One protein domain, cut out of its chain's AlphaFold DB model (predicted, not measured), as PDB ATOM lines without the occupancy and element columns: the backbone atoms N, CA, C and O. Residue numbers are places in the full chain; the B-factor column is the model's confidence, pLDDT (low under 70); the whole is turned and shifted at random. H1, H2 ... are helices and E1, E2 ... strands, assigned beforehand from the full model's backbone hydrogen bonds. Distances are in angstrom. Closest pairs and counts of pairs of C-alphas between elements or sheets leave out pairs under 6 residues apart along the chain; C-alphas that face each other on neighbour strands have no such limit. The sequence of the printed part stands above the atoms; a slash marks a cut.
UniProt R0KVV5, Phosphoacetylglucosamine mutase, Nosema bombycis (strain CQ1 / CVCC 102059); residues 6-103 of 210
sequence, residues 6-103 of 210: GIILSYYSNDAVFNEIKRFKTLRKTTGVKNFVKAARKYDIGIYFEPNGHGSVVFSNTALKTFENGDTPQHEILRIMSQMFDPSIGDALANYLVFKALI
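This is residues 6 to 103 of the 210 residues of the protein "Phosphoacetylglucosamine mutase" of Nosema bombycis (strain CQ1 / CVCC 102059) (UniProt R0KVV5). A twisted sheet of four strands has H2 packed along one face, while H3 and H4 make a V beyond the end of the sheet where E4 ends. H5 lies off to the side near the end of H4, and H1 is a short turn between E1 and E2. The printed part has 98 residues, in the order E1 H1 E2 H2 E3 E4 H3 H4 H5, of mixed class. The mixed sheet runs E2 E1 E3 E4. The whole is compact, with a radius of gyration of the C-alphas of 13.7 A and spans of 39 by 28 by 27 A.

E1, residues 6 to 10, begins at C-alpha 6 (45.007, 22.166, 25.818). H1 is residues 17 to 20, E2 25 to 29, H2 33 to 40, E3 45 to 49, E4 55 to 59 and H3 61 to 69. H4, residues 73 to 84, is 16.9 A long; H5, residues 92 to 102, is 15.3 A and ends at C-alpha 102 (54.896, 14.771, 42.899).

E2 and E1 are parallel, with N 9 and O 27 at 2.8 A. E1 and E3 are parallel, with N 8 and O 47 at 2.8 A. E3 and E4 form an antiparallel hairpin, with N 46 and O 58 at 2.8 A. E1, H1, E2 is a strand-helix-strand unit, two parallel neighbour strands with a helix between; E2, H2, E3 is a split one, with E1 between its strands. Both crossovers are right-handed. H2 is on the sheet at a height of 7.3 A, its closest C-alphas to E3 being Ala 40 and Gly 46, 4.1 A apart. H3 and H4 touch, closest at C-alphas Phe 67 and His 75, 4.9 A, opposite ways at a steep tilt of 45 degrees. H4 only grazes the sheet, with residues 81 to 84. H4 and H5 are close but not clearly touching, closest at C-alphas Met 84 and Ala 94, 5.4 A. In H2, H3, H4 and H5 every O i to N i+4 pair is within hydrogen-bond range; H1 is too short for one.

The farthest C-alphas, Tyr 12 and Asp 71, are 39.4 A apart. The printed part has no cut and no long link. Mean pLDDT of the printed part is 87.0; residues 86 to 90 are under 70.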
ATOM      1  N   GLY A   6      46.383  22.625  25.984       96.06
ATOM      2  CA  GLY A   6      45.007  22.166  25.818       96.06
ATOM      3  C   GLY A   6      44.726  20.908  26.626       96.06
ATOM      4  O   GLY A   6      45.518  19.970  26.598       96.06
ATOM      5  N   ILE A   7      43.585  20.878  27.312       96.06
ATOM      6  CA  ILE A   7      43.121  19.720  28.085       96.06
ATOM      7  C   ILE A   7      41.885  19.143  27.395       96.06
ATOM      8  O   ILE A   7      40.858  19.810  27.248       96.06
ATOM      9  N   ILE A   8      41.992  17.900  26.936       95.44
ATOM     10  CA  ILE A   8      40.919  17.182  26.259       95.44
ATOM     11  C   ILE A   8      40.295  16.200  27.240       95.44
ATOM     12  O   ILE A   8      40.966  15.321  27.776       95.44
ATOM     13  N   LEU A   9      38.994  16.352  27.440       93.94
ATOM     14  CA  LEU A   9      38.208  15.572  28.378       93.94
ATOM     15  C   LEU A   9      37.236  14.666  27.633       93.94
ATOM     16  O   LEU A   9      36.726  14.996  26.560       93.94
ATOM     17  N   SER A  10      36.927  13.531  28.237       92.25
ATOM     18  CA  SER A  10      35.811  12.696  27.808       92.25
ATOM     19  C   SER A  10      34.473  13.349  28.172       92.25
ATOM     20  O   SER A  10      34.387  14.062  29.177       92.25
ATOM     21  N   TYR A  11      33.400  13.053  27.432       90.50
ATOM     22  CA  TYR A  11      32.032  13.362  27.887       90.50
ATOM     23  C   TYR A  11      31.670  12.660  29.209       90.50
ATOM     24  O   TYR A  11      30.749  13.107  29.884       90.50
ATOM     25  N   TYR A  12      32.426  11.634  29.611       88.69
ATOM     26  CA  TYR A  12      32.312  10.978  30.920       88.69
ATOM     27  C   TYR A  12      33.028  11.714  32.056       88.69
ATOM     28  O   TYR A  12      32.873  11.329  33.206       88.69
ATOM     29  N   SER A  13      33.838  12.731  31.758       92.69
ATOM     30  CA  SER A  13      34.568  13.460  32.804       92.69
ATOM     31  C   SER A  13      33.591  14.284  33.625       92.69
ATOM     32  O   SER A  13      32.748  14.959  33.027       92.69
ATOM     33  N   ASN A  14      33.741  14.233  34.947       94.25
ATOM     34  CA  ASN A  14      32.901  14.948  35.894       94.25
ATOM     35  C   ASN A  14      32.930  16.462  35.640       94.25
ATOM     36  O   ASN A  14      33.972  17.005  35.265       94.25
ATOM     37  N   ASP A  15      31.805  17.154  35.813       93.94
ATOM     38  CA  ASP A  15      31.720  18.599  35.556       93.94
ATOM     39  C   ASP A  15      32.549  19.439  36.543       93.94
ATOM     40  O   ASP A  15      32.991  20.535  36.180       93.94
ATOM     41  N   ALA A  16      32.835  18.936  37.750       92.44
ATOM     42  CA  ALA A  16      33.629  19.667  38.737       92.44
ATOM     43  C   ALA A  16      35.030  20.008  38.218       92.44
ATOM     44  O   ALA A  16      35.563  21.067  38.556       92.44
ATOM     45  N   VAL A  17      35.608  19.172  37.343       90.81
ATOM     46  CA  VAL A  17      36.955  19.384  36.790       90.81
ATOM     47  C   VAL A  17      37.083  20.750  36.128       90.81
ATOM     48  O   VAL A  17      38.120  21.401  36.245       90.81
ATOM     49  N   PHE A  18      36.012  21.233  35.485       90.75
ATOM     50  CA  PHE A  18      36.018  22.518  34.797       90.75
ATOM     51  C   PHE A  18      36.228  23.684  35.749       90.75
ATOM     52  O   PHE A  18      36.702  24.710  35.280       90.75
ATOM     53  N   ASN A  19      35.936  23.550  37.047       88.25
ATOM     54  CA  ASN A  19      36.227  24.582  38.041       88.25
ATOM     55  C   ASN A  19      37.728  24.761  38.275       88.25
ATOM     56  O   ASN A  19      38.181  25.901  38.370       88.25
ATOM     57  N   GLU A  20      38.491  23.671  38.264       86.25
ATOM     58  CA  GLU A  20      39.941  23.690  38.491       86.25
ATOM     59  C   GLU A  20      40.721  24.138  37.257       86.25
ATOM     60  O   GLU A  20      41.752  24.808  37.345       86.25
ATOM     61  N   ILE A  21      40.224  23.781  36.072       88.75
ATOM     62  CA  ILE A  21      40.967  23.971  34.823       88.75
ATOM     63  C   ILE A  21      40.479  25.159  33.984       88.75
ATOM     64  O   ILE A  21      40.897  25.282  32.834       88.75
ATOM     65  N   LYS A  22      39.670  26.077  34.546       88.12
ATOM     66  CA  LYS A  22      39.110  27.262  33.841       88.12
ATOM     67  C   LYS A  22      40.151  28.099  33.093       88.12
ATOM     68  O   LYS A  22      39.832  28.728  32.091       88.12
ATOM     69  N   ARG A  23      41.395  28.123  33.586       87.38
ATOM     70  CA  ARG A  23      42.512  28.872  32.982       87.38
ATOM     71  C   ARG A  23      43.086  28.231  31.713       87.38
ATOM     72  O   ARG A  23      43.892  28.858  31.031       87.38
ATOM     73  N   PHE A  24      42.723  26.986  31.415       89.44
ATOM     74  CA  PHE A  24      43.225  26.237  30.268       89.44
ATOM     75  C   PHE A  24      42.184  26.171  29.153       89.44
ATOM     76  O   PHE A  24      40.980  26.247  29.382       89.44
ATOM     77  N   LYS A  25      42.646  25.981  27.913       93.62
ATOM     78  CA  LYS A  25      41.740  25.680  26.801       93.62
ATOM     79  C   LYS A  25      41.252  24.240  26.949       93.62
ATOM     80  O   LYS A  25      42.049  23.310  26.855       93.62
ATOM     81  N   THR A  26      39.952  24.060  27.150       93.81
ATOM     82  CA  THR A  26      39.346  22.744  27.386       93.81
ATOM     83  C   THR A  26      38.412  22.324  26.263       93.81
ATOM     84  O   THR A  26      37.690  23.156  25.713       93.81
ATOM     85  N   LEU A  27      38.366  21.028  25.953       92.88
ATOM     86  CA  LEU A  27      37.439  20.478  24.962       92.88
ATOM     87  C   LEU A  27      36.906  19.112  25.401       92.88
ATOM     88  O   LEU A  27      37.692  18.245  25.771       92.88
ATOM     89  N   ARG A  28      35.595  18.882  25.268       93.00
ATOM     90  CA  ARG A  28      35.015  17.535  25.379       93.00
ATOM     91  C   ARG A  28      35.070  16.780  24.054       93.00
ATOM     92  O   ARG A  28      34.826  17.350  22.984       93.00
ATOM     93  N   LYS A  29      35.384  15.488  24.118       92.50
ATOM     94  CA  LYS A  29      35.351  14.561  22.985       92.50
ATOM     95  C   LYS A  29      34.744  13.222  23.370       92.50
ATOM     96  O   LYS A  29      34.815  12.778  24.513       92.50
ATOM     97  N   THR A  30      34.147  12.578  22.372       86.12
ATOM     98  CA  THR A  30      33.729  11.180  22.453       86.12
ATOM     99  C   THR A  30      34.945  10.306  22.715       86.12
ATOM    100  O   THR A  30      36.014  10.555  22.151       86.12
ATOM    101  N   THR A  31      34.741   9.275  23.529       78.50
ATOM    102  CA  THR A  31      35.741   8.262  23.869       78.50
ATOM    103  C   THR A  31      36.418   7.688  22.623       78.50
ATOM    104  O   THR A  31      35.824   7.615  21.539       78.50
ATOM    105  N   GLY A  32      37.668   7.263  22.787       80.56
ATOM    106  CA  GLY A  32      38.495   6.703  21.722       80.56
ATOM    107  C   GLY A  32      39.724   7.555  21.420       80.56
ATOM    108  O   GLY A  32      39.626   8.696  20.960       80.56
ATOM    109  N   VAL A  33      40.897   6.943  21.594       83.25
ATOM    110  CA  VAL A  33      42.232   7.558  21.473       83.25
ATOM    111  C   VAL A  33      42.388   8.415  20.222       83.25
ATOM    112  O   VAL A  33      42.855   9.547  20.298       83.25
ATOM    113  N   LYS A  34      41.928   7.932  19.060       87.00
ATOM    114  CA  LYS A  34      42.041   8.667  17.787       87.00
ATOM    115  C   LYS A  34      41.365  10.044  17.836       87.00
ATOM    116  O   LYS A  34      41.896  11.007  17.279       87.00
ATOM    117  N   ASN A  35      40.214  10.153  18.505       87.44
ATOM    118  CA  ASN A  35      39.493  11.418  18.650       87.44
ATOM    119  C   ASN A  35      40.244  12.377  19.574       87.44
ATOM    120  O   ASN A  35      40.362  13.566  19.257       87.44
ATOM    121  N   PHE A  36      40.770  11.856  20.684       91.06
ATOM    122  CA  PHE A  36      41.530  12.640  21.650       91.06
ATOM    123  C   PHE A  36      42.854  13.131  21.077       91.06
ATOM    124  O   PHE A  36      43.090  14.336  21.083       91.06
ATOM    125  N   VAL A  37      43.658  12.254  20.470       90.19
ATOM    126  CA  VAL A  37      44.945  12.614  19.850       90.19
ATOM    127  C   VAL A  37      44.757  13.691  18.780       90.19
ATOM    128  O   VAL A  37      45.497  14.675  18.754       90.19
ATOM    129  N   LYS A  38      43.734  13.569  17.920       92.12
ATOM    130  CA  LYS A  38      43.432  14.589  16.900       92.12
ATOM    131  C   LYS A  38      43.091  15.951  17.517       92.12
ATOM    132  O   LYS A  38      43.414  16.980  16.928       92.12
ATOM    133  N   ALA A  39      42.410  15.974  18.662       93.94
ATOM    134  CA  ALA A  39      42.084  17.212  19.364       93.94
ATOM    135  C   ALA A  39      43.297  17.789  20.112       93.94
ATOM    136  O   ALA A  39      43.541  18.990  20.015       93.94
ATOM    137  N   ALA A  40      44.076  16.941  20.783       94.12
ATOM    138  CA  ALA A  40      45.270  17.303  21.544       94.12
ATOM    139  C   ALA A  40      46.367  17.910  20.652       94.12
ATOM    140  O   ALA A  40      46.974  18.908  21.023       94.12
ATOM    141  N   ARG A  41      46.546  17.396  19.426       94.31
ATOM    142  CA  ARG A  41      47.513  17.909  18.430       94.31
ATOM    143  C   ARG A  41      47.272  19.348  17.956       94.31
ATOM    144  O   ARG A  41      48.076  19.870  17.192       94.31
ATOM    145  N   LYS A  42      46.171  19.991  18.361       95.44
ATOM    146  CA  LYS A  42      45.901  21.410  18.069       95.44
ATOM    147  C   LYS A  42      46.627  22.376  19.015       95.44
ATOM    148  O   LYS A  42      46.502  23.584  18.834       95.44
ATOM    149  N   TYR A  43      47.318  21.852  20.021       96.00
ATOM    150  CA  TYR A  43      48.021  22.608  21.052       96.00
ATOM    151  C   TYR A  43      49.502  22.231  21.054       96.00
ATOM    152  O   TYR A  43      49.875  21.164  20.563       96.00
ATOM    153  N   ASP A  44      50.342  23.093  21.625       95.44
ATOM    154  CA  ASP A  44      51.762  22.791  21.811       95.44
ATOM    155  C   ASP A  44      51.978  21.695  22.853       95.44
ATOM    156  O   ASP A  44      52.834  20.832  22.676       95.44
ATOM    157  N   ILE A  45      51.157  21.702  23.904       94.81
ATOM    158  CA  ILE A  45      51.036  20.625  24.884       94.81
ATOM    159  C   ILE A  45      49.558  20.238  24.964       94.81
ATOM    160  O   ILE A  45      48.729  20.991  25.477       94.81
ATOM    161  N   GLY A  46      49.215  19.072  24.428       95.06
ATOM    162  CA  GLY A  46      47.863  18.525  24.450       95.06
ATOM    163  C   GLY A  46      47.754  17.371  25.437       95.06
ATOM    164  O   GLY A  46      48.326  16.313  25.202       95.06
ATOM    165  N   ILE A  47      46.997  17.550  26.514       93.44
ATOM    166  CA  ILE A  47      46.794  16.551  27.570       93.44
ATOM    167  C   ILE A  47      45.431  15.902  27.350       93.44
ATOM    168  O   ILE A  47      44.439  16.618  27.214       93.44
ATOM    169  N   TYR A  48      45.352  14.572  27.315       92.00
ATOM    170  CA  TYR A  48      44.070  13.880  27.203       92.00
ATOM    171  C   TYR A  48      44.031  12.630  28.072       92.00
ATOM    172  O   TYR A  48      44.894  11.767  27.957       92.00
ATOM    173  N   PHE A  49      43.006  12.525  28.914       88.81
ATOM    174  CA  PHE A  49      42.747  11.346  29.736       88.81
ATOM    175  C   PHE A  49      41.242  11.094  29.835       88.81
ATOM    176  O   PHE A  49      40.431  12.019  29.920       88.81
ATOM    177  N   GLU A  50      40.872   9.822  29.802       87.56
ATOM    178  CA  GLU A  50      39.553   9.333  30.173       87.56
ATOM    179  C   GLU A  50      39.494   9.096  31.691       87.56
ATOM    180  O   GLU A  50      40.522   8.806  32.305       87.56
ATOM    181  N   PRO A  51      38.300   9.153  32.314       86.12
ATOM    182  CA  PRO A  51      38.159   8.927  33.757       86.12
ATOM    183  C   PRO A  51      38.667   7.565  34.252       86.12
ATOM    184  O   PRO A  51      38.998   7.418  35.419       86.12
ATOM    185  N   ASN A  52      38.759   6.566  33.369       84.88
ATOM    186  CA  ASN A  52      39.319   5.248  33.684       84.88
ATOM    187  C   ASN A  52      40.865   5.227  33.733       84.88
ATOM    188  O   ASN A  52      41.449   4.160  33.903       84.88
ATOM    189  N   GLY A  53      41.524   6.373  33.538       82.75
ATOM    190  CA  GLY A  53      42.980   6.516  33.551       82.75
ATOM    191  C   GLY A  53      43.658   6.305  32.195       82.75
ATOM    192  O   GLY A  53      44.869   6.490  32.090       82.75
ATOM    193  N   HIS A  54      42.915   5.954  31.142       84.25
ATOM    194  CA  HIS A  54      43.482   5.814  29.805       84.25
ATOM    195  C   HIS A  54      43.738   7.182  29.164       84.25
ATOM    196  O   HIS A  54      42.832   8.006  29.064       84.25
ATOM    197  N   GLY A  55      44.958   7.436  28.697       87.50
ATOM    198  CA  GLY A  55      45.321   8.730  28.128       87.50
ATOM    199  C   GLY A  55      46.814   8.887  27.879       87.50
ATOM    200  O   GLY A  55      47.591   7.966  28.129       87.50
ATOM    201  N   SER A  56      47.201  10.050  27.359       89.44
ATOM    202  CA  SER A  56      48.600  10.442  27.163       89.44
ATOM    203  C   SER A  56      48.721  11.968  27.001       89.44
ATOM    204  O   SER A  56      47.739  12.718  27.065       89.44
ATOM    205  N   VAL A  57      49.945  12.441  26.776       90.88
ATOM    206  CA  VAL A  57      50.272  13.835  26.462       90.88
ATOM    207  C   VAL A  57      50.918  13.893  25.080       90.88
ATOM    208  O   VAL A  57      51.717  13.036  24.715       90.88
ATOM    209  N   VAL A  58      50.560  14.900  24.287       91.94
ATOM    210  CA  VAL A  58      51.140  15.158  22.966       91.94
ATOM    211  C   VAL A  58      51.899  16.476  22.996       91.94
ATOM    212  O   VAL A  58      51.368  17.479  23.472       91.94
ATOM    213  N   PHE A  59      53.099  16.482  22.426       93.50
ATOM    214  CA  PHE A  59      53.947  17.664  22.311       93.50
ATOM    215  C   PHE A  59      54.119  18.061  20.841       93.50
ATOM    216  O   PHE A  59      54.354  17.207  19.985       93.50
ATOM    217  N   SER A  60      53.985  19.351  20.528       94.81
ATOM    218  CA  SER A  60      54.300  19.882  19.199       94.81
ATOM    219  C   SER A  60      55.812  20.022  19.010       94.81
ATOM    220  O   SER A  60      56.566  20.160  19.973       94.81
ATOM    221  N   ASN A  61      56.269  20.094  17.757       94.38
ATOM    222  CA  ASN A  61      57.679  20.389  17.462       94.38
ATOM    223  C   ASN A  61      58.135  21.730  18.061       94.38
ATOM    224  O   ASN A  61      59.298  21.884  18.420       94.38
ATOM    225  N   THR A  62      57.229  22.705  18.173       95.25
ATOM    226  CA  THR A  62      57.512  23.996  18.813       95.25
ATOM    227  C   THR A  62      57.768  23.823  20.309       95.25
ATOM    228  O   THR A  62      58.722  24.401  20.832       95.25
ATOM    229  N   ALA A  63      56.959  23.006  20.990       94.88
ATOM    230  CA  ALA A  63      57.153  22.679  22.400       94.88
ATOM    231  C   ALA A  63      58.493  21.974  22.626       94.88
ATOM    232  O   ALA A  63      59.293  22.441  23.430       94.88
ATOM    233  N   LEU A  64      58.778  20.930  21.842       94.31
ATOM    234  CA  LEU A  64      60.020  20.159  21.950       94.31
ATOM    235  C   LEU A  64      61.261  21.045  21.775       94.31
ATOM    236  O   LEU A  64      62.127  21.054  22.643       94.31
ATOM    237  N   LYS A  65      61.292  21.892  20.736       94.88
ATOM    238  CA  LYS A  65      62.385  22.861  20.532       94.88
ATOM    239  C   LYS A  65      62.538  23.837  21.697       94.88
ATOM    240  O   LYS A  65      63.647  24.241  22.026       94.88
ATOM    241  N   THR A  66      61.430  24.241  22.313       94.31
ATOM    242  CA  THR A  66      61.462  25.129  23.484       94.31
ATOM    243  C   THR A  66      62.084  24.419  24.685       94.31
ATOM    244  O   THR A  66      62.886  25.017  25.395       94.31
ATOM    245  N   PHE A  67      61.767  23.139  24.894       93.44
ATOM    246  CA  PHE A  67      62.353  22.336  25.972       93.44
ATOM    247  C   PHE A  67      63.851  22.086  25.742       93.44
ATOM    248  O   PHE A  67      64.639  22.126  26.683       93.44
ATOM    249  N   GLU A  68      64.258  21.852  24.494       93.25
ATOM    250  CA  GLU A  68      65.656  21.633  24.105       93.25
ATOM    251  C   GLU A  68      66.522  22.880  24.281       93.25
ATOM    252  O   GLU A  68      67.601  22.789  24.859       93.25
ATOM    253  N   ASN A  69      66.033  24.042  23.846       93.62
ATOM    254  CA  ASN A  69      66.812  25.282  23.849       93.62
ATOM    255  C   ASN A  69      66.914  25.958  25.225       93.62
ATOM    256  O   ASN A  69      67.687  26.902  25.373       93.62
ATOM    257  N   GLY A  70      66.115  25.534  26.206       91.62
ATOM    258  CA  GLY A  70      66.147  26.105  27.548       91.62
ATOM    259  C   GLY A  70      67.154  25.424  28.473       91.62
ATOM    260  O   GLY A  70      67.402  24.219  28.396       91.62
ATOM    261  N   ASP A  71      67.713  26.194  29.397       93.94
ATOM    262  CA  ASP A  71      68.815  25.804  30.286       93.94
ATOM    263  C   ASP A  71      68.416  25.738  31.771       93.94
ATOM    264  O   ASP A  71      69.238  25.429  32.631       93.94
ATOM    265  N   THR A  72      67.144  25.981  32.092       93.75
ATOM    266  CA  THR A  72      66.657  25.914  33.476       93.75
ATOM    267  C   THR A  72      66.293  24.480  33.894       93.75
ATOM    268  O   THR A  72      65.938  23.659  33.040       93.75
ATOM    269  N   PRO A  73      66.246  24.172  35.208       90.88
ATOM    270  CA  PRO A  73      65.791  22.865  35.697       90.88
ATOM    271  C   PRO A  73      64.394  22.465  35.196       90.88
ATOM    272  O   PRO A  73      64.111  21.290  34.985       90.88
ATOM    273  N   GLN A  74      63.503  23.435  34.964       86.06
ATOM    274  CA  GLN A  74      62.169  23.172  34.416       86.06
ATOM    275  C   GLN A  74      62.233  22.678  32.967       86.06
ATOM    276  O   GLN A  74      61.467  21.790  32.602       86.06
ATOM    277  N   HIS A  75      63.146  23.212  32.151       90.38
ATOM    278  CA  HIS A  75      63.345  22.734  30.782       90.38
ATOM    279  C   HIS A  75      63.888  21.305  30.773       90.38
ATOM    280  O   HIS A  75      63.420  20.485  29.990       90.38
ATOM    281  N   GLU A  76      64.797  20.968  31.692       88.06
ATOM    282  CA  GLU A  76      65.280  19.595  31.862       88.06
ATOM    283  C   GLU A  76      64.152  18.624  32.241       88.06
ATOM    284  O   GLU A  76      63.993  17.590  31.591       88.06
ATOM    285  N   ILE A  77      63.311  18.990  33.214       85.06
ATOM    286  CA  ILE A  77      62.129  18.200  33.593       85.06
ATOM    287  C   ILE A  77      61.199  18.002  32.390       85.06
ATOM    288  O   ILE A  77      60.748  16.885  32.143       85.06
ATOM    289  N   LEU A  78      60.929  19.061  31.621       87.88
ATOM    290  CA  LEU A  78      60.063  18.992  30.440       87.88
ATOM    291  C   LEU A  78      60.655  18.111  29.334       87.88
ATOM    292  O   LEU A  78      59.908  17.347  28.725       87.88
ATOM    293  N   ARG A  79      61.976  18.153  29.109       89.19
ATOM    294  CA  ARG A  79      62.667  17.242  28.180       89.19
ATOM    295  C   ARG A  79      62.469  15.788  28.593       89.19
ATOM    296  O   ARG A  79      61.989  15.002  27.780       89.19
ATOM    297  N   ILE A  80      62.761  15.456  29.852       85.31
ATOM    298  CA  ILE A  80      62.610  14.094  30.387       85.31
ATOM    299  C   ILE A  80      61.149  13.640  30.271       85.31
ATOM    300  O   ILE A  80      60.873  12.592  29.698       85.31
ATOM    301  N   MET A  81      60.199  14.461  30.730       83.00
ATOM    302  CA  MET A  81      58.771  14.144  30.639       83.00
ATOM    303  C   MET A  81      58.303  13.945  29.196       83.00
ATOM    304  O   MET A  81      57.507  13.047  28.936       83.00
ATOM    305  N   SER A  82      58.787  14.750  28.247       87.75
ATOM    306  CA  SER A  82      58.383  14.633  26.840       87.75
ATOM    307  C   SER A  82      58.803  13.312  26.194       87.75
ATOM    308  O   SER A  82      58.151  12.865  25.258       87.75
ATOM    309  N   GLN A  83      59.848  12.671  26.724       83.94
ATOM    310  CA  GLN A  83      60.314  11.355  26.287       83.94
ATOM    311  C   GLN A  83      59.538  10.206  26.948       83.94
ATOM    312  O   GLN A  83      59.573   9.085  26.452       83.94
ATOM    313  N   MET A  84      58.841  10.472  28.060       79.38
ATOM    314  CA  MET A  84      58.090   9.461  28.814       79.38
ATOM    315  C   MET A  84      56.674   9.235  28.276       79.38
ATOM    316  O   MET A  84      56.107   8.165  28.478       79.38
ATOM    317  N   PHE A  85      56.075  10.232  27.621       78.31
ATOM    318  CA  PHE A  85      54.734  10.104  27.049       78.31
ATOM    319  C   PHE A  85      54.819   9.730  25.570       78.31
ATOM    320  O   PHE A  85      55.036  10.588  24.713       78.31
ATOM    321  N   ASP A  86      54.591   8.454  25.257       69.00
ATOM    322  CA  ASP A  86      54.326   8.039  23.883       69.00
ATOM    323  C   ASP A  86      52.852   8.344  23.525       69.00
ATOM    324  O   ASP A  86      51.927   8.005  24.275       69.00
ATOM    325  N   PRO A  87      52.565   9.003  22.386       58.75
ATOM    326  CA  PRO A  87      51.194   9.319  21.989       58.75
ATOM    327  C   PRO A  87      50.378   8.094  21.536       58.75
ATOM    328  O   PRO A  87      49.171   8.235  21.321       58.75
ATOM    329  N   SER A  88      51.007   6.930  21.358       55.19
ATOM    330  CA  SER A  88      50.402   5.672  20.902       55.19
ATOM    331  C   SER A  88      50.165   4.677  22.043       55.19
ATOM    332  O   SER A  88      49.299   3.812  21.900       55.19
ATOM    333  N   ILE A  89      50.884   4.794  23.168       56.69
ATOM    334  CA  ILE A  89      50.753   3.923  24.344       56.69
ATOM    335  C   ILE A  89      50.840   4.768  25.622       56.69
ATOM    336  O   ILE A  89      51.864   5.380  25.907       56.69
ATOM    337  N   GLY A  90      49.769   4.780  26.422       61.22
ATOM    338  CA  GLY A  90      49.835   5.303  27.788       61.22
ATOM    339  C   GLY A  90      50.703   4.380  28.645       61.22
ATOM    340  O   GLY A  90      50.350   3.216  28.834       61.22
ATOM    341  N   ASP A  91      51.839   4.878  29.133       70.00
ATOM    342  CA  ASP A  91      52.814   4.081  29.881       70.00
ATOM    343  C   ASP A  91      52.580   4.198  31.401       70.00
ATOM    344  O   ASP A  91      52.704   5.268  32.006       70.00
ATOM    345  N   ALA A  92      52.245   3.075  32.040       76.50
ATOM    346  CA  ALA A  92      52.061   3.000  33.486       76.50
ATOM    347  C   ALA A  92      53.338   3.367  34.266       76.50
ATOM    348  O   ALA A  92      53.240   3.956  35.346       76.50
ATOM    349  N   LEU A  93      54.529   3.078  33.723       75.06
ATOM    350  CA  LEU A  93      55.807   3.473  34.315       75.06
ATOM    351  C   LEU A  93      55.983   4.992  34.274       75.06
ATOM    352  O   LEU A  93      56.389   5.585  35.276       75.06
ATOM    353  N   ALA A  94      55.627   5.630  33.156       77.19
ATOM    354  CA  ALA A  94      55.662   7.083  33.036       77.19
ATOM    355  C   ALA A  94      54.759   7.748  34.084       77.19
ATOM    356  O   ALA A  94      55.205   8.631  34.822       77.19
ATOM    357  N   ASN A  95      53.525   7.255  34.224       80.38
ATOM    358  CA  ASN A  95      52.593   7.730  35.247       80.38
ATOM    359  C   ASN A  95      53.147   7.517  36.667       80.38
ATOM    360  O   ASN A  95      53.113   8.437  37.483       80.38
ATOM    361  N   TYR A  96      53.712   6.340  36.965       80.81
ATOM    362  CA  TYR A  96      54.338   6.056  38.262       80.81
ATOM    363  C   TYR A  96      55.480   7.026  38.590       80.81
ATOM    364  O   TYR A  96      55.549   7.542  39.704       80.81
ATOM    365  N   LEU A  97      56.366   7.300  37.632       77.56
ATOM    366  CA  LEU A  97      57.490   8.216  37.828       77.56
ATOM    367  C   LEU A  97      57.017   9.654  38.080       77.56
ATOM    368  O   LEU A  97      57.572  10.328  38.950       77.56
ATOM    369  N   VAL A  98      55.951  10.094  37.401       79.94
ATOM    370  CA  VAL A  98      55.292  11.379  37.684       79.94
ATOM    371  C   VAL A  98      54.742  11.405  39.112       79.94
ATOM    372  O   VAL A  98      55.052  12.329  39.864       79.94
ATOM    373  N   PHE A  99      53.999  10.377  39.536       79.75
ATOM    374  CA  PHE A  99      53.500  10.295  40.913       79.75
ATOM    375  C   PHE A  99      54.638  10.308  41.937       79.75
ATOM    376  O   PHE A  99      54.596  11.086  42.886       79.75
ATOM    377  N   LYS A 100      55.693   9.518  41.724       78.88
ATOM    378  CA  LYS A 100      56.870   9.475  42.601       78.88
ATOM    379  C   LYS A 100      57.538  10.846  42.751       78.88
ATOM    380  O   LYS A 100      58.011  11.168  43.836       78.88
ATOM    381  N   ALA A 101      57.577  11.652  41.690       74.69
ATOM    382  CA  ALA A 101      58.138  13.002  41.735       74.69
ATOM    383  C   ALA A 101      57.227  14.017  42.456       74.69
ATOM    384  O   ALA A 101      57.731  14.948  43.093       74.69
ATOM    385  N   LEU A 102      55.902  13.850  42.352       74.56
ATOM    386  CA  LEU A 102      54.896  14.771  42.899       74.56
ATOM    387  C   LEU A 102      54.514  14.487  44.357       74.56
ATOM    388  O   LEU A 102      54.184  15.425  45.084       74.56
ATOM    389  N   ILE A 103      54.559  13.227  44.801       70.25
ATOM    390  CA  ILE A 103      54.224  12.818  46.174       70.25
ATOM    391  C   ILE A 103      55.349  13.272  47.121       70.25
ATOM    392  O   ILE A 103      56.218  12.502  47.521       70.25
TER     393      ILE A 103